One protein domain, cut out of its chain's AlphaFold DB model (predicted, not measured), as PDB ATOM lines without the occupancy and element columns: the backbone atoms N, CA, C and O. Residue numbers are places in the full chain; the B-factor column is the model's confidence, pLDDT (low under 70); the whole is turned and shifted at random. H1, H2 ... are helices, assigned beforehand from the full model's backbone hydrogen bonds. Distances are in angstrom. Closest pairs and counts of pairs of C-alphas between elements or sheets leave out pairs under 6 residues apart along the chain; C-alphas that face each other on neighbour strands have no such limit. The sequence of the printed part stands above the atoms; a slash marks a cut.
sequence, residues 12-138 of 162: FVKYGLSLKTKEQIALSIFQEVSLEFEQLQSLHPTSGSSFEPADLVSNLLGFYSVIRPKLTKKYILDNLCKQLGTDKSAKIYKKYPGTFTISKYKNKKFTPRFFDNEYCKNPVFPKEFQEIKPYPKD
ATOM      1  N   PHE A  12      87.919 130.512 124.057       94.12
ATOM      2  CA  PHE A  12      87.505 130.590 125.448       94.12
ATOM      3  C   PHE A  12      86.820 129.278 125.837       94.12
ATOM      4  O   PHE A  12      85.830 128.878 125.219       94.12
ATOM      5  N   VAL A  13      87.324 128.629 126.888       95.69
ATOM      6  CA  VAL A  13      86.730 127.419 127.468       95.69
ATOM      7  C   VAL A  13      86.524 127.642 128.959       95.69
ATOM      8  O   VAL A  13      87.478 127.888 129.701       95.69
ATOM      9  N   LYS A  14      85.277 127.530 129.417       95.12
ATOM     10  CA  LYS A  14      84.930 127.671 130.832       95.12
ATOM     11  C   LYS A  14      85.658 126.625 131.682       95.12
ATOM     12  O   LYS A  14      85.795 125.460 131.305       95.12
ATOM     13  N   TYR A  15      86.103 127.027 132.868       95.75
ATOM     14  CA  TYR A  15      86.724 126.116 133.829       95.75
ATOM     15  C   TYR A  15      85.679 125.241 134.548       95.75
ATOM     16  O   TYR A  15      84.486 125.533 134.561       95.75
ATOM     17  N   GLY A  16      86.126 124.145 135.173       96.44
ATOM     18  CA  GLY A  16      85.257 123.299 136.010       96.44
ATOM     19  C   GLY A  16      84.263 122.411 135.247       96.44
ATOM     20  O   GLY A  16      83.363 121.841 135.855       96.44
ATOM     21  N   LEU A  17      84.416 122.266 133.927       97.00
ATOM     22  CA  LEU A  17      83.541 121.423 133.110       97.00
ATOM     23  C   LEU A  17      83.714 119.929 133.411       97.00
ATOM     24  O   LEU A  17      84.811 119.458 133.731       97.00
ATOM     25  N   SER A  18      82.625 119.173 133.235       97.00
ATOM     26  CA  SER A  18      82.652 117.709 133.312       97.00
ATOM     27  C   SER A  18      83.608 117.119 132.268       97.00
ATOM     28  O   SER A  18      83.804 117.709 131.202       97.00
ATOM     29  N   LEU A  19      84.170 115.933 132.536       95.00
ATOM     30  CA  LEU A  19      85.036 115.244 131.570       95.00
ATOM     31  C   LEU A  19      84.331 115.072 130.219       95.00
ATOM     32  O   LEU A  19      84.887 115.443 129.195       95.00
ATOM     33  N   LYS A  20      83.069 114.625 130.230       95.25
ATOM     34  CA  LYS A  20      82.255 114.480 129.019       95.25
ATOM     35  C   LYS A  20      82.203 115.782 128.216       95.25
ATOM     36  O   LYS A  20      82.480 115.765 127.027       95.25
ATOM     37  N   THR A  21      81.902 116.913 128.851       96.56
ATOM     38  CA  THR A  21      81.838 118.214 128.163       96.56
ATOM     39  C   THR A  21      83.195 118.616 127.581       96.56
ATOM     40  O   THR A  21      83.252 119.081 126.446       96.56
ATOM     41  N   LYS A  22      84.294 118.387 128.313       96.19
ATOM     42  CA  LYS A  22      85.653 118.656 127.814       96.19
ATOM     43  C   LYS A  22      85.970 117.849 126.558       96.19
ATOM     44  O   LYS A  22      86.529 118.396 125.618       96.19
ATOM     45  N   GLU A  23      85.577 116.580 126.515       96.00
ATOM     46  CA  GLU A  23      85.761 115.716 125.343       96.00
ATOM     47  C   GLU A  23      84.964 116.211 124.131       96.00
ATOM     48  O   GLU A  23      85.471 116.208 123.011       96.00
ATOM     49  N   GLN A  24      83.728 116.674 124.351       97.12
ATOM     50  CA  GLN A  24      82.891 117.245 123.294       97.12
ATOM     51  C   GLN A  24      83.475 118.549 122.735       97.12
ATOM     52  O   GLN A  24      83.484 118.733 121.520       97.12
ATOM     53  N   ILE A  25      83.988 119.431 123.602       97.31
ATOM     54  CA  ILE A  25      84.663 120.675 123.201       97.31
ATOM     55  C   ILE A  25      85.969 120.365 122.464       97.31
ATOM     56  O   ILE A  25      86.225 120.941 121.410       97.31
ATOM     57  N   ALA A  26      86.766 119.419 122.968       96.12
ATOM     58  CA  ALA A  26      87.992 118.982 122.306       96.12
ATOM     59  C   ALA A  26      87.709 118.460 120.890       96.12
ATOM     60  O   ALA A  26      88.451 118.788 119.968       96.12
ATOM     61  N   LEU A  27      86.618 117.707 120.700       96.00
ATOM     62  CA  LEU A  27      86.202 117.254 119.373       96.00
ATOM     63  C   LEU A  27      85.797 118.428 118.472       96.00
ATOM     64  O   LEU A  27      86.184 118.436 117.309       96.00
ATOM     65  N   SER A  28      85.059 119.416 118.987       95.94
ATOM     66  CA  SER A  28      84.690 120.611 118.213       95.94
ATOM     67  C   SER A  28      85.918 121.395 117.745       95.94
ATOM     68  O   SER A  28      86.015 121.721 116.565       95.94
ATOM     69  N   ILE A  29      86.881 121.639 118.642       95.06
ATOM     70  CA  ILE A  29      88.149 122.308 118.307       95.06
ATOM     71  C   ILE A  29      88.910 121.495 117.258       95.06
ATOM     72  O   ILE A  29      89.332 122.031 116.237       95.06
ATOM     73  N   PHE A  30      89.048 120.186 117.480       93.88
ATOM     74  CA  PHE A  30      89.750 119.295 116.564       93.88
ATOM     75  C   PHE A  30      89.133 119.299 115.163       93.88
ATOM     76  O   PHE A  30      89.859 119.387 114.175       93.88
ATOM     77  N   GLN A  31      87.804 119.232 115.073       92.50
ATOM     78  CA  GLN A  31      87.065 119.289 113.815       92.50
ATOM     79  C   GLN A  31      87.323 120.585 113.060       92.50
ATOM     80  O   GLN A  31      87.667 120.553 111.879       92.50
ATOM     81  N   GLU A  32      87.163 121.713 113.743       91.56
ATOM     82  CA  GLU A  32      87.289 123.034 113.142       91.56
ATOM     83  C   GLU A  32      88.715 123.294 112.647       91.56
ATOM     84  O   GLU A  32      88.913 123.604 111.472       91.56
ATOM     85  N   VAL A  33      89.713 123.071 113.507       90.31
ATOM     86  CA  VAL A  33      91.126 123.279 113.165       90.31
ATOM     87  C   VAL A  33      91.573 122.322 112.056       90.31
ATOM     88  O   VAL A  33      92.285 122.745 111.148       90.31
ATOM     89  N   SER A  34      91.128 121.059 112.073       89.25
ATOM     90  CA  SER A  34      91.458 120.103 111.004       89.25
ATOM     91  C   SER A  34      90.894 120.553 109.657       89.25
ATOM     92  O   SER A  34      91.608 120.539 108.663       89.25
ATOM     93  N   LEU A  35      89.628 120.984 109.602       88.06
ATOM     94  CA  LEU A  35      89.018 121.431 108.347       88.06
ATOM     95  C   LEU A  35      89.715 122.671 107.778       88.06
ATOM     96  O   LEU A  35      89.916 122.746 106.567       88.06
ATOM     97  N   GLU A  36      90.096 123.628 108.622       87.06
ATOM     98  CA  GLU A  36      90.807 124.827 108.171       87.06
ATOM     99  C   GLU A  36      92.247 124.538 107.750       87.06
ATOM    100  O   GLU A  36      92.714 125.085 106.749       87.06
ATOM    101  N   PHE A  37      92.937 123.633 108.445       85.44
ATOM    102  CA  PHE A  37      94.256 123.165 108.029       85.44
ATOM    103  C   PHE A  37      94.207 122.521 106.637       85.44
ATOM    104  O   PHE A  37      94.991 122.877 105.757       85.44
ATOM    105  N   GLU A  38      93.240 121.636 106.402       84.75
ATOM    106  CA  GLU A  38      93.045 120.986 105.105       84.75
ATOM    107  C   GLU A  38      92.683 121.993 104.000       84.75
ATOM    108  O   GLU A  38      93.163 121.881 102.867       84.75
ATOM    109  N   GLN A  39      91.879 123.017 104.315       84.88
ATOM    110  CA  GLN A  39      91.600 124.126 103.398       84.88
ATOM    111  C   GLN A  39      92.868 124.908 103.063       84.88
ATOM    112  O   GLN A  39      93.110 125.177 101.887       84.88
ATOM    113  N   LEU A  40      93.707 125.221 104.052       83.06
ATOM    114  CA  LEU A  40      94.974 125.903 103.817       83.06
ATOM    115  C   LEU A  40      95.889 125.066 102.917       83.06
ATOM    116  O   LEU A  40      96.435 125.577 101.939       83.06
ATOM    117  N   GLN A  41      95.995 123.762 103.180       79.88
ATOM    118  CA  GLN A  41      96.749 122.852 102.324       79.88
ATOM    119  C   GLN A  41      96.211 122.827 100.892       79.88
ATOM    120  O   GLN A  41      97.005 122.673  99.971       79.88
ATOM    121  N   SER A  42      94.904 123.002 100.675       78.75
ATOM    122  CA  SER A  42      94.319 123.034  99.327       78.75
ATOM    123  C   SER A  42      94.751 124.247  98.493       78.75
ATOM    124  O   SER A  42      94.725 124.179  97.265       78.75
ATOM    125  N   LEU A  43      95.170 125.341  99.140       76.50
ATOM    126  CA  LEU A  43      95.642 126.557  98.472       76.50
ATOM    127  C   LEU A  43      97.078 126.416  97.951       76.50
ATOM    128  O   LEU A  43      97.505 127.203  97.105       76.50
ATOM    129  N   HIS A  44      97.832 125.421  98.427       69.62
ATOM    130  CA  HIS A  44      99.174 125.171  97.924       69.62
ATOM    131  C   HIS A  44      99.120 124.543  96.517       69.62
ATOM    132  O   HIS A  44      98.568 123.451  96.367       69.62
ATOM    133  N   PRO A  45      99.750 125.161  95.492       57.03
ATOM    134  CA  PRO A  45      99.626 124.744  94.086       57.03
ATOM    135  C   PRO A  45     100.052 123.298  93.788       57.03
ATOM    136  O   PRO A  45      99.670 122.736  92.766       57.03
ATOM    137  N   THR A  46     100.855 122.693  94.666       62.66
ATOM    138  CA  THR A  46     101.380 121.324  94.535       62.66
ATOM    139  C   THR A  46     100.716 120.324  95.487       62.66
ATOM    140  O   THR A  46     101.117 119.161  95.535       62.66
ATOM    141  N   SER A  47      99.720 120.746  96.269       62.53
ATOM    142  CA  SER A  47      99.124 119.924  97.321       62.53
ATOM    143  C   SER A  47      97.945 119.105  96.797       62.53
ATOM    144  O   SER A  47      96.781 119.506  96.824       62.53
ATOM    145  N   GLY A  48      98.253 117.899  96.322       61.84
ATOM    146  CA  GLY A  48      97.242 116.866  96.105       61.84
ATOM    147  C   GLY A  48      96.717 116.270  97.416       61.84
ATOM    148  O   GLY A  48      95.602 115.766  97.436       61.84
ATOM    149  N   SER A  49      97.467 116.349  98.519       67.25
ATOM    150  CA  SER A  49      97.159 115.638  99.770       67.25
ATOM    151  C   SER A  49      95.988 116.199 100.564       67.25
ATOM    152  O   SER A  49      95.412 115.465 101.346       67.25
ATOM    153  N   SER A  50      95.588 117.451 100.330       75.88
ATOM    154  CA  SER A  50      94.458 118.047 101.049       75.88
ATOM    155  C   SER A  50      93.189 117.184 100.940       75.88
ATOM    156  O   SER A  50      92.776 116.806  99.834       75.88
ATOM    157  N   PHE A  51      92.560 116.914 102.079       81.81
ATOM    158  CA  PHE A  51      91.364 116.101 102.268       81.81
ATOM    159  C   PHE A  51      91.489 114.669 101.730       81.81
ATOM    160  O   PHE A  51      90.513 114.125 101.198       81.81
ATOM    161  N   GLU A  52      92.662 114.048 101.821       84.81
ATOM    162  CA  GLU A  52      92.844 112.655 101.414       84.81
ATOM    163  C   GLU A  52      91.949 111.709 102.258       84.81
ATOM    164  O   GLU A  52      91.612 111.997 103.415       84.81
ATOM    165  N   PRO A  53      91.433 110.608 101.675       84.81
ATOM    166  CA  PRO A  53      90.483 109.747 102.374       84.81
ATOM    167  C   PRO A  53      90.979 109.119 103.686       84.81
ATOM    168  O   PRO A  53      90.172 108.926 104.599       84.81
ATOM    169  N   ALA A  54      92.260 108.761 103.773       85.44
ATOM    170  CA  ALA A  54      92.866 108.127 104.937       85.44
ATOM    171  C   ALA A  54      93.251 109.134 106.033       85.44
ATOM    172  O   ALA A  54      93.221 108.754 107.206       85.44
ATOM    173  N   ASP A  55      93.529 110.394 105.689       86.19
ATOM    174  CA  ASP A  55      93.883 111.451 106.649       86.19
ATOM    175  C   ASP A  55      92.826 111.614 107.744       86.19
ATOM    176  O   ASP A  55      93.128 111.504 108.930       86.19
ATOM    177  N   LEU A  56      91.546 111.768 107.385       88.81
ATOM    178  CA  LEU A  56      90.488 111.916 108.393       88.81
ATOM    179  C   LEU A  56      90.381 110.688 109.315       88.81
ATOM    180  O   LEU A  56      90.147 110.829 110.515       88.81
ATOM    181  N   VAL A  57      90.553 109.478 108.772       89.94
ATOM    182  CA  VAL A  57      90.498 108.239 109.563       89.94
ATOM    183  C   VAL A  57      91.664 108.184 110.546       89.94
ATOM    184  O   VAL A  57      91.450 107.893 111.722       89.94
ATOM    185  N   SER A  58      92.885 108.474 110.094       87.88
ATOM    186  CA  SER A  58      94.079 108.448 110.945       87.88
ATOM    187  C   SER A  58      94.018 109.525 112.034       87.88
ATOM    188  O   SER A  58      94.270 109.226 113.205       87.88
ATOM    189  N   ASN A  59      93.562 110.725 111.676       90.56
ATOM    190  CA  ASN A  59      93.317 111.849 112.575       90.56
ATOM    191  C   ASN A  59      92.314 111.480 113.681       90.56
ATOM    192  O   ASN A  59      92.585 111.697 114.863       90.56
ATOM    193  N   LEU A  60      91.187 110.852 113.328       91.44
ATOM    194  CA  LEU A  60      90.196 110.394 114.306       91.44
ATOM    195  C   LEU A  60      90.744 109.298 115.226       91.44
ATOM    196  O   LEU A  60      90.554 109.373 116.438       91.44
ATOM    197  N   LEU A  61      91.451 108.301 114.687       90.19
ATOM    198  CA  LEU A  61      92.075 107.254 115.508       90.19
ATOM    199  C   LEU A  61      93.061 107.856 116.519       90.19
ATOM    200  O   LEU A  61      93.026 107.500 117.700       90.19
ATOM    201  N   GLY A  62      93.889 108.805 116.071       89.81
ATOM    202  CA  GLY A  62      94.802 109.567 116.920       89.81
ATOM    203  C   GLY A  62      94.064 110.307 118.035       89.81
ATOM    204  O   GLY A  62      94.316 110.044 119.212       89.81
ATOM    205  N   PHE A  63      93.097 111.156 117.675       93.38
ATOM    206  CA  PHE A  63      92.288 111.927 118.623       93.38
ATOM    207  C   PHE A  63      91.660 111.040 119.707       93.38
ATOM    208  O   PHE A  63      91.850 111.269 120.903       93.38
ATOM    209  N   TYR A  64      90.953 109.982 119.310       92.44
ATOM    210  CA  TYR A  64      90.256 109.119 120.261       92.44
ATOM    211  C   TYR A  64      91.205 108.295 121.129       92.44
ATOM    212  O   TYR A  64      90.890 108.076 122.295       92.44
ATOM    213  N   SER A  65      92.361 107.866 120.615       89.81
ATOM    214  CA  SER A  65      93.354 107.156 121.435       89.81
ATOM    215  C   SER A  65      93.923 108.021 122.566       89.81
ATOM    216  O   SER A  65      94.247 107.496 123.631       89.81
ATOM    217  N   VAL A  66      93.987 109.345 122.372       90.81
ATOM    218  CA  VAL A  66      94.400 110.305 123.407       90.81
ATOM    219  C   VAL A  66      93.261 110.571 124.391       90.81
ATOM    220  O   VAL A  66      93.468 110.562 125.601       90.81
ATOM    221  N   ILE A  67      92.046 110.788 123.883       91.12
ATOM    222  CA  ILE A  67      90.892 111.173 124.708       91.12
ATOM    223  C   ILE A  67      90.309 109.997 125.505       91.12
ATOM    224  O   ILE A  67      89.798 110.177 126.611       91.12
ATOM    225  N   ARG A  68      90.380 108.775 124.971       89.50
ATOM    226  CA  ARG A  68      89.847 107.558 125.591       89.50
ATOM    227  C   ARG A  68      90.991 106.582 125.877       89.50
ATOM    228  O   ARG A  68      91.273 105.730 125.039       89.50
ATOM    229  N   PRO A  69      91.566 106.580 127.094       86.88
ATOM    230  CA  PRO A  69      92.682 105.694 127.452       86.88
ATOM    231  C   PRO A  69      92.412 104.193 127.254       86.88
ATOM    232  O   PRO A  69      93.340 103.400 127.120       86.88
ATOM    233  N   LYS A  70      91.136 103.783 127.226       88.50
ATOM    234  CA  LYS A  70      90.722 102.397 126.957       88.50
ATOM    235  C   LYS A  70      90.954 101.978 125.497       88.50
ATOM    236  O   LYS A  70      91.156 100.795 125.237       88.50
ATOM    237  N   LEU A  71      90.972 102.926 124.556       90.81
ATOM    238  CA  LEU A  71      91.204 102.692 123.127       90.81
ATOM    239  C   LEU A  71      92.704 102.598 122.826       90.81
ATOM    240  O   LEU A  71      93.266 103.347 122.031       90.81
ATOM    241  N   THR A  72      93.366 101.652 123.489       90.06
ATOM    242  CA  THR A  72      94.782 101.366 123.250       90.06
ATOM    243  C   THR A  72      94.989 100.808 121.843       90.06
ATOM    244  O   THR A  72      94.122 100.118 121.305       90.06
ATOM    245  N   LYS A  73      96.179 101.009 121.262       87.81
ATOM    246  CA  LYS A  73      96.542 100.426 119.957       87.81
ATOM    247  C   LYS A  73      96.260  98.920 119.895       87.81
ATOM    248  O   LYS A  73      95.728  98.442 118.899       87.81
ATOM    249  N   LYS A  74      96.582  98.186 120.966       90.19
ATOM    250  CA  LYS A  74      96.303  96.748 121.074       90.19
ATOM    251  C   LYS A  74      94.802  96.464 121.004       90.19
ATOM    252  O   LYS A  74      94.385  95.659 120.185       90.19
ATOM    253  N   TYR A  75      93.993  97.161 121.804       92.00
ATOM    254  CA  TYR A  75      92.540  96.987 121.788       92.00
ATOM    255  C   TYR A  75      91.942  97.262 120.403       92.00
ATOM    256  O   TYR A  75      91.139  96.467 119.920       92.00
ATOM    257  N   ILE A  76      92.380  98.341 119.748       90.81
ATOM    258  CA  ILE A  76      91.929  98.713 118.403       90.81
ATOM    259  C   ILE A  76      92.245  97.598 117.404       90.81
ATOM    260  O   ILE A  76      91.355  97.188 116.663       90.81
ATOM    261  N   LEU A  77      93.480  97.089 117.398       89.06
ATOM    262  CA  LEU A  77      93.914  96.056 116.453       89.06
ATOM    263  C   LEU A  77      93.260  94.690 116.702       89.06
ATOM    264  O   LEU A  77      92.954  93.974 115.748       89.06
ATOM    265  N   ASP A  78      93.033  94.347 117.969       90.25
ATOM    266  CA  ASP A  78      92.481  93.049 118.356       90.25
ATOM    267  C   ASP A  78      90.947  93.006 118.202       90.25
ATOM    268  O   ASP A  78      90.396  91.941 117.931       90.25
ATOM    269  N   ASN A  79      90.247  94.144 118.352       90.56
ATOM    270  CA  ASN A  79      88.781  94.165 118.477       90.56
ATOM    271  C   ASN A  79      88.047  95.022 117.436       90.56
ATOM    272  O   ASN A  79      86.911  94.699 117.100       90.56
ATOM    273  N   LEU A  80      88.649  96.108 116.935       90.06
ATOM    274  CA  LEU A  80      87.926  97.110 116.133       90.06
ATOM    275  C   LEU A  80      88.339  97.115 114.660       90.06
ATOM    276  O   LEU A  80      87.497  97.141 113.764       90.06
ATOM    277  N   CYS A  81      89.644  97.116 114.393       86.19
ATOM    278  CA  CYS A  81      90.201  97.278 113.057       86.19
ATOM    279  C   CYS A  81      91.315  96.261 112.832       86.19
ATOM    280  O   CYS A  81      92.304  96.248 113.553       86.19
ATOM    281  N   LYS A  82      91.208  95.446 111.781       83.44
ATOM    282  CA  LYS A  82      92.279  94.510 111.425       83.44
ATOM    283  C   LYS A  82      93.390  95.237 110.677       83.44
ATOM    284  O   LYS A  82      93.121  95.966 109.722       83.44
ATOM    285  N   GLN A  83      94.639  94.989 111.063       85.56
ATOM    286  CA  GLN A  83      95.784  95.481 110.305       85.56
ATOM    287  C   GLN A  83      95.870  94.758 108.960       85.56
ATOM    288  O   GLN A  83      95.850  93.528 108.887       85.56
ATOM    289  N   LEU A  84      96.007  95.536 107.891       87.81
ATOM    290  CA  LEU A  84      96.281  95.017 106.562       87.81
ATOM    291  C   LEU A  84      97.776  95.164 106.249       87.81
ATOM    292  O   LEU A  84      98.380  96.191 106.553       87.81
ATOM    293  N   GLY A  85      98.376  94.140 105.640       91.06
ATOM    294  CA  GLY A  85      99.767  94.207 105.181       91.06
ATOM    295  C   GLY A  85      99.967  95.260 104.085       91.06
ATOM    296  O   GLY A  85      99.045  95.544 103.314       91.06
ATOM    297  N   THR A  86     101.182  95.801 103.992       90.69
ATOM    298  CA  THR A  86     101.570  96.854 103.036       90.69
ATOM    299  C   THR A  86     101.232  96.487 101.593       90.69
ATOM    300  O   THR A  86     100.587  97.271 100.900       90.69
ATOM    301  N   ASP A  87     101.559  95.268 101.161       92.44
ATOM    302  CA  ASP A  87     101.322  94.815  99.783       92.44
ATOM    303  C   ASP A  87      99.835  94.760  99.430       92.44
ATOM    304  O   ASP A  87      99.418  95.141  98.334       92.44
ATOM    305  N   LYS A  88      99.008  94.296 100.374       91.94
ATOM    306  CA  LYS A  88      97.552  94.234 100.209       91.94
ATOM    307  C   LYS A  88      96.959  95.642 100.177       91.94
ATOM    308  O   LYS A  88      96.140  95.926  99.308       91.94
ATOM    309  N   SER A  89      97.417  96.529 101.062       88.62
ATOM    310  CA  SER A  89      97.011  97.939 101.075       88.62
ATOM    311  C   SER A  89      97.340  98.627  99.746       88.62
ATOM    312  O   SER A  89      96.461  99.213  99.117       88.62
ATOM    313  N   ALA A  90      98.562  98.444  99.234       89.00
ATOM    314  CA  ALA A  90      98.986  98.998  97.951       89.00
ATOM    315  C   ALA A  90      98.145  98.478  96.771       89.00
ATOM    316  O   ALA A  90      97.807  99.244  95.867       89.00
ATOM    317  N   LYS A  91      97.764  97.191  96.770       90.81
ATOM    318  CA  LYS A  91      96.864  96.622  95.749       90.81
ATOM    319  C   LYS A  91      95.476  97.260  95.778       90.81
ATOM    320  O   LYS A  91      94.940  97.561  94.716       90.81
ATOM    321  N   ILE A  92      94.902  97.478  96.962       88.62
ATOM    322  CA  ILE A  92      93.602  98.154  97.107       88.62
ATOM    323  C   ILE A  92      93.714  99.598  96.644       88.62
ATOM    324  O   ILE A  92      92.907 100.041  95.837       88.62
ATOM    325  N   TYR A  93      94.744 100.306  97.098       85.69
ATOM    326  CA  TYR A  93      94.996 101.689  96.721       85.69
ATOM    327  C   TYR A  93      95.065 101.856  95.189       85.69
ATOM    328  O   TYR A  93      94.414 102.731  94.624       85.69
ATOM    329  N   LYS A  94      95.744 100.937  94.483       89.12
ATOM    330  CA  LYS A  94      95.802 100.919  93.008       89.12
ATOM    331  C   LYS A  94      94.445 100.710  92.320       89.12
ATOM    332  O   LYS A  94      94.312 101.106  91.166       89.12
ATOM    333  N   LYS A  95      93.441 100.120  92.986       89.00
ATOM    334  CA  LYS A  95      92.068  99.985  92.449       89.00
ATOM    335  C   LYS A  95      91.302 101.314  92.456       89.00
ATOM    336  O   LYS A  95      90.328 101.450  91.720       89.00
ATOM    337  N   TYR A  96      91.755 102.292  93.239       85.38
ATOM    338  CA  TYR A  96      91.156 103.620  93.355       85.38
ATOM    339  C   TYR A  96      92.159 104.704  92.932       85.38
ATOM    340  O   TYR A  96      92.537 105.547  93.745       85.38
ATOM    341  N   PRO A  97      92.619 104.710  91.665       80.38
ATOM    342  CA  PRO A  97      93.581 105.704  91.218       80.38
ATOM    343  C   PRO A  97      92.984 107.109  91.359       80.38
ATOM    344  O   PRO A  97      91.854 107.372  90.937       80.38
ATOM    345  N   GLY A  98      93.751 108.011  91.974       77.56
ATOM    346  CA  GLY A  98      93.371 109.410  92.149       77.56
ATOM    347  C   GLY A  98      92.682 109.748  93.471       77.56
ATOM    348  O   GLY A  98      92.060 110.801  93.545       77.56
ATOM    349  N   THR A  99      92.793 108.927  94.521       79.56
ATOM    350  CA  THR A  99      92.366 109.310  95.889       79.56
ATOM    351  C   THR A  99      92.983 110.629  96.365       79.56
ATOM    352  O   THR A  99      92.307 111.386  97.052       79.56
ATOM    353  N   PHE A 100      94.201 110.958  95.917       71.38
ATOM    354  CA  PHE A 100      94.832 112.264  96.149       71.38
ATOM    355  C   PHE A 100      94.310 113.369  95.214       71.38
ATOM    356  O   PHE A 100      94.146 114.514  95.614       71.38
ATOM    357  N   THR A 101      94.035 113.087  93.942       74.75
ATOM    358  CA  THR A 101      93.836 114.155  92.941       74.75
ATOM    359  C   THR A 101      92.374 114.416  92.589       74.75
ATOM    360  O   THR A 101      92.003 115.537  92.250       74.75
ATOM    361  N   ILE A 102      91.507 113.409  92.689       80.81
ATOM    362  CA  ILE A 102      90.123 113.490  92.228       80.81
ATOM    363  C   ILE A 102      89.235 113.970  93.376       80.81
ATOM    364  O   ILE A 102      89.017 113.264  94.362       80.81
ATOM    365  N   SER A 103      88.617 115.143  93.202       78.75
ATOM    366  CA  SER A 103      87.758 115.759  94.225       78.75
ATOM    367  C   SER A 103      86.618 114.857  94.718       78.75
ATOM    368  O   SER A 103      86.140 115.066  95.829       78.75
ATOM    369  N   LYS A 104      86.163 113.879  93.922       82.50
ATOM    370  CA  LYS A 104      85.096 112.948  94.320       82.50
ATOM    371  C   LYS A 104      85.509 112.016  95.458       82.50
ATOM    372  O   LYS A 104      84.631 111.503  96.139       82.50
ATOM    373  N   TYR A 105      86.808 111.773  95.634       81.94
ATOM    374  CA  TYR A 105      87.329 110.913  96.694       81.94
ATOM    375  C   TYR A 105      87.655 111.692  97.967       81.94
ATOM    376  O   TYR A 105      87.629 111.107  99.038       81.94
ATOM    377  N   LYS A 106      87.856 113.007  97.877       81.56
ATOM    378  CA  LYS A 106      88.274 113.834  99.010       81.56
ATOM    379  C   LYS A 106      87.225 113.933 100.131       81.56
ATOM    380  O   LYS A 106      86.026 114.088  99.872       81.56
ATOM    381  N   ASN A 107      87.686 113.924 101.381       81.31
ATOM    382  CA  ASN A 107      86.884 114.078 102.601       81.31
ATOM    383  C   ASN A 107      86.598 115.552 102.930       81.31
ATOM    384  O   ASN A 107      86.937 116.042 103.997       81.31
ATOM    385  N   LYS A 108      85.912 116.278 102.039       79.38
ATOM    386  CA  LYS A 108      85.530 117.689 102.296       79.38
ATOM    387  C   LYS A 108      84.510 117.869 103.430       79.38
ATOM    388  O   LYS A 108      84.192 118.989 103.811       79.38
ATOM    389  N   LYS A 109      83.942 116.768 103.918       82.94
ATOM    390  CA  LYS A 109      83.089 116.717 105.106       82.94
ATOM    391  C   LYS A 109      83.843 115.953 106.182       82.94
ATOM    392  O   LYS A 109      84.568 115.015 105.860       82.94
ATOM    393  N   PHE A 110      83.593 116.287 107.445       83.94
ATOM    394  CA  PHE A 110      84.137 115.565 108.595       83.94
ATOM    395  C   PHE A 110      83.409 114.223 108.809       83.94
ATOM    396  O   PHE A 110      82.775 113.958 109.826       83.94
ATOM    397  N   THR A 111      83.409 113.383 107.778       84.56
ATOM    398  CA  THR A 111      82.816 112.050 107.774       84.56
ATOM    399  C   THR A 111      83.740 111.136 106.979       84.56
ATOM    400  O   THR A 111      83.954 111.405 105.794       84.56
ATOM    401  N   PRO A 112      84.295 110.079 107.597       88.62
ATOM    402  CA  PRO A 112      85.184 109.155 106.908       88.62
ATOM    403  C   PRO A 112      84.555 108.563 105.650       88.62
ATOM    404  O   PRO A 112      83.475 107.968 105.699       88.62
ATOM    405  N   ARG A 113      85.249 108.693 104.521       87.38
ATOM    406  CA  ARG A 113      84.928 107.955 103.304       87.38
ATOM    407  C   ARG A 113      85.734 106.671 103.260       87.38
ATOM    408  O   ARG A 113      86.958 106.689 103.339       87.38
ATOM    409  N   PHE A 114      85.034 105.570 103.043       88.19
ATOM    410  CA  PHE A 114      85.646 104.267 102.864       88.19
ATOM    411  C   PHE A 114      85.382 103.719 101.465       88.19
ATOM    412  O   PHE A 114      84.472 104.160 100.760       88.19
ATOM    413  N   PHE A 115      86.190 102.735 101.082       87.75
ATOM    414  CA  PHE A 115      86.102 102.056  99.799       87.75
ATOM    415  C   PHE A 115      85.999 100.556 100.036       87.75
ATOM    416  O   PHE A 115      86.832  99.970 100.738       87.75
ATOM    417  N   ASP A 116      84.985  99.942  99.435       89.06
ATOM    418  CA  ASP A 116      84.850  98.492  99.438       89.06
ATOM    419  C   ASP A 116      86.094  97.831  98.864       89.06
ATOM    420  O   ASP A 116      86.706  98.306  97.916       89.06
ATOM    421  N   ASN A 117      86.480  96.687  99.406       89.50
ATOM    422  CA  ASN A 117      87.577  95.922  98.839       89.50
ATOM    423  C   ASN A 117      87.354  94.423  99.036       89.50
ATOM    424  O   ASN A 117      86.251  93.967  99.334       89.50
ATOM    425  N   GLU A 118      88.376  93.626  98.747       89.69
ATOM    426  CA  GLU A 118      88.322  92.165  98.864       89.69
ATOM    427  C   GLU A 118      88.435  91.665 100.314       89.69
ATOM    428  O   GLU A 118      88.050  90.536 100.589       89.69
ATOM    429  N   TYR A 119      88.895  92.505 101.248       88.50
ATOM    430  CA  TYR A 119      89.069  92.164 102.667       88.50
ATOM    431  C   TYR A 119      88.017  92.800 103.583       88.50
ATOM    432  O   TYR A 119      87.836  92.346 104.710       88.50
ATOM    433  N   CYS A 120      87.337  93.851 103.125       86.50
ATOM    434  CA  CYS A 120      86.279  94.525 103.864       86.50
ATOM    435  C   CYS A 120      85.185  94.985 102.895       86.50
ATOM    436  O   CYS A 120      85.441  95.779 101.986       86.50
ATOM    437  N   LYS A 121      83.979  94.447 103.084       87.62
ATOM    438  CA  LYS A 121      82.759  94.839 102.371       87.62
ATOM    439  C   LYS A 121      81.906  95.689 103.302       87.62
ATOM    440  O   LYS A 121      81.753  95.318 104.463       87.62
ATOM    441  N   ASN A 122      81.352  96.782 102.791       87.12
ATOM    442  CA  ASN A 122      80.607  97.788 103.546       87.12
ATOM    443  C   ASN A 122      81.393  98.309 104.763       87.12
ATOM    444  O   ASN A 122      80.937  98.169 105.901       87.12
ATOM    445  N   PRO A 123      82.599  98.864 104.552       88.56
ATOM    446  CA  PRO A 123      83.410  99.406 105.633       88.56
ATOM    447  C   PRO A 123      82.655 100.500 106.393       88.56
ATOM    448  O   PRO A 123      82.147 101.459 105.810       88.56
ATOM    449  N   VAL A 124      82.625 100.359 107.715       89.75
ATOM    450  CA  VAL A 124      82.051 101.331 108.647       89.75
ATOM    451  C   VAL A 124      83.110 101.758 109.646       89.75
ATOM    452  O   VAL A 124      83.962 100.962 110.045       89.75
ATOM    453  N   PHE A 125      83.047 103.014 110.075       90.19
ATOM    454  CA  PHE A 125      83.887 103.455 111.177       90.19
ATOM    455  C   PHE A 125      83.376 102.808 112.480       90.19
ATOM    456  O   PHE A 125      82.156 102.753 112.668       90.19
ATOM    457  N   PRO A 126      84.247 102.287 113.365       91.56
ATOM    458  CA  PRO A 126      83.802 101.691 114.626       91.56
ATOM    459  C   PRO A 126      83.007 102.682 115.486       91.56
ATOM    460  O   PRO A 126      83.233 103.896 115.434       91.56
ATOM    461  N   LYS A 127      82.038 102.178 116.256       92.19
ATOM    462  CA  LYS A 127      81.107 103.018 117.034       92.19
ATOM    463  C   LYS A 127      81.818 103.737 118.178       92.19
ATOM    464  O   LYS A 127      81.470 104.869 118.492       92.19
ATOM    465  N   GLU A 128      82.849 103.106 118.721       91.75
ATOM    466  CA  GLU A 128      83.731 103.596 119.777       91.75
ATOM    467  C   GLU A 128      84.388 104.933 119.392       91.75
ATOM    468  O   GLU A 128      84.595 105.805 120.234       91.75
ATOM    469  N   PHE A 129      84.650 105.132 118.096       90.94
ATOM    470  CA  PHE A 129      85.207 106.367 117.538       90.94
ATOM    471  C   PHE A 129      84.138 107.378 117.090       90.94
ATOM    472  O   PHE A 129      84.428 108.304 116.336       90.94
ATOM    473  N   GLN A 130      82.886 107.193 117.511       90.25
ATOM    474  CA  GLN A 130      81.744 108.050 117.162       90.25
ATOM    475  C   GLN A 130      80.884 108.417 118.381       90.25
ATOM    476  O   GLN A 130      79.852 109.069 118.246       90.25
ATOM    477  N   GLU A 131      81.292 108.012 119.586       91.44
ATOM    478  CA  GLU A 131      80.504 108.213 120.811       91.44
ATOM    479  C   GLU A 131      80.437 109.681 121.254       91.44
ATOM    480  O   GLU A 131      79.455 110.126 121.853       91.44
ATOM    481  N   ILE A 132      81.501 110.439 120.980       93.44
ATOM    482  CA  ILE A 132      81.596 111.860 121.318       93.44
ATOM    483  C   ILE A 132      80.860 112.661 120.245       93.44
ATOM    484  O   ILE A 132      81.169 112.568 119.060       93.44
ATOM    485  N   LYS A 133      79.899 113.481 120.674       94.38
ATOM    486  CA  LYS A 133      79.243 114.473 119.816       94.38
ATOM    487  C   LYS A 133      79.878 115.845 120.042       94.38
ATOM    488  O   LYS A 133      80.050 116.188 121.213       94.38
ATOM    489  N   PRO A 134      80.169 116.627 118.988       95.75
ATOM    490  CA  PRO A 134      80.720 117.974 119.128       95.75
ATOM    491  C   PRO A 134      79.857 118.839 120.050       95.75
ATOM    492  O   PRO A 134      78.625 118.754 120.015       95.75
ATOM    493  N   TYR A 135      80.500 119.651 120.885       97.19
ATOM    494  CA  TYR A 135      79.811 120.662 121.682       97.19
ATOM    495  C   TYR A 135      79.531 121.901 120.811       97.19
ATOM    496  O   TYR A 135      80.469 122.397 120.174       97.19
ATOM    497  N   PRO A 136      78.284 122.402 120.743       95.38
ATOM    498  CA  PRO A 136      77.985 123.629 120.012       95.38
ATOM    499  C   PRO A 136      78.634 124.830 120.708       95.38
ATOM    500  O   PRO A 136      78.692 124.873 121.932       95.38
ATOM    501  N   LYS A 137      79.114 125.812 119.939       94.00
ATOM    502  CA  LYS A 137      79.628 127.053 120.527       94.00
ATOM    503  C   LYS A 137      78.495 127.839 121.196       94.00
ATOM    504  O   LYS A 137      77.398 127.933 120.645       94.00
ATOM    505  N   ASP A 138      78.783 128.424 122.352       91.62
ATOM    506  CA  ASP A 138      77.903 129.320 123.098       91.62
ATOM    507  C   ASP A 138      78.718 130.397 123.837       91.62
ATOM    508  O   ASP A 138      79.938 130.300 123.964       91.62
TER     509      ASP A 138
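This is residues 12 to 138 of the 162 residues of an uncharacterized protein of Flavobacterium cyanobacteriorum (UniProt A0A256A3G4). A flat, loosely joined set of helices has H2 near its middle and the longest helix, H1, beside it at a shallow tilt and running opposite ways. The short helices H3, H4 and H5 lie round H2, and a long unnamed stretch, residues 96 to 126, winds back from H4 to H5 over one face of the slab. The printed part has 127 residues with five named helices, H1 to H5 in chain order, and no named strand; the class is all helix, though only 62 residues are in named elements, under half. It is only just compact, close to loose, with a radius of gyration of the C-alphas of 16.4 A and spans of 50 by 40 by 20 A.

H1, residues 19 to 43, begins at C-alpha 19 (85.036, 115.244, 131.570) and is 36.6 A long. H2, residues 53 to 67, is 22.4 A long. H3 is residues 73 to 80, and H4, residues 86 to 95, is 14.6 A long. H5, residues 127 to 130, ends at C-alpha 130 (81.744, 108.050, 117.162).

H1 and H2 are close but not clearly touching, their closest C-alphas, of Glu 23 and Ile 67, 6.9 A apart; the tilt is a shallow 28 degrees, opposite ways. H2 only just touches H5, with 3 pairs of C-alphas within 8 A, through residues 60 to 64 alone; the closest are Tyr 64 and Phe 129, 6.4 A. H2 and H3 are close but not clearly touching, the C-alphas of Ser 65 and Lys 73 being 7.6 A apart, at a steep tilt of 66 degrees. H4 is apart from H1, H2, H3 and H5. Every O i to N i+4 pair is within hydrogen-bond range in H1, H3 and H4, and 10 of 11 in H2; H5 is too short for such a pair.

The C-alphas farthest apart, of Gly 16 and Lys 95, are 49.9 A apart. The printed part has no cut, and the link from H4 to H5 is long, with 31 residues. Residues 44 to 49 have pLDDT under 70.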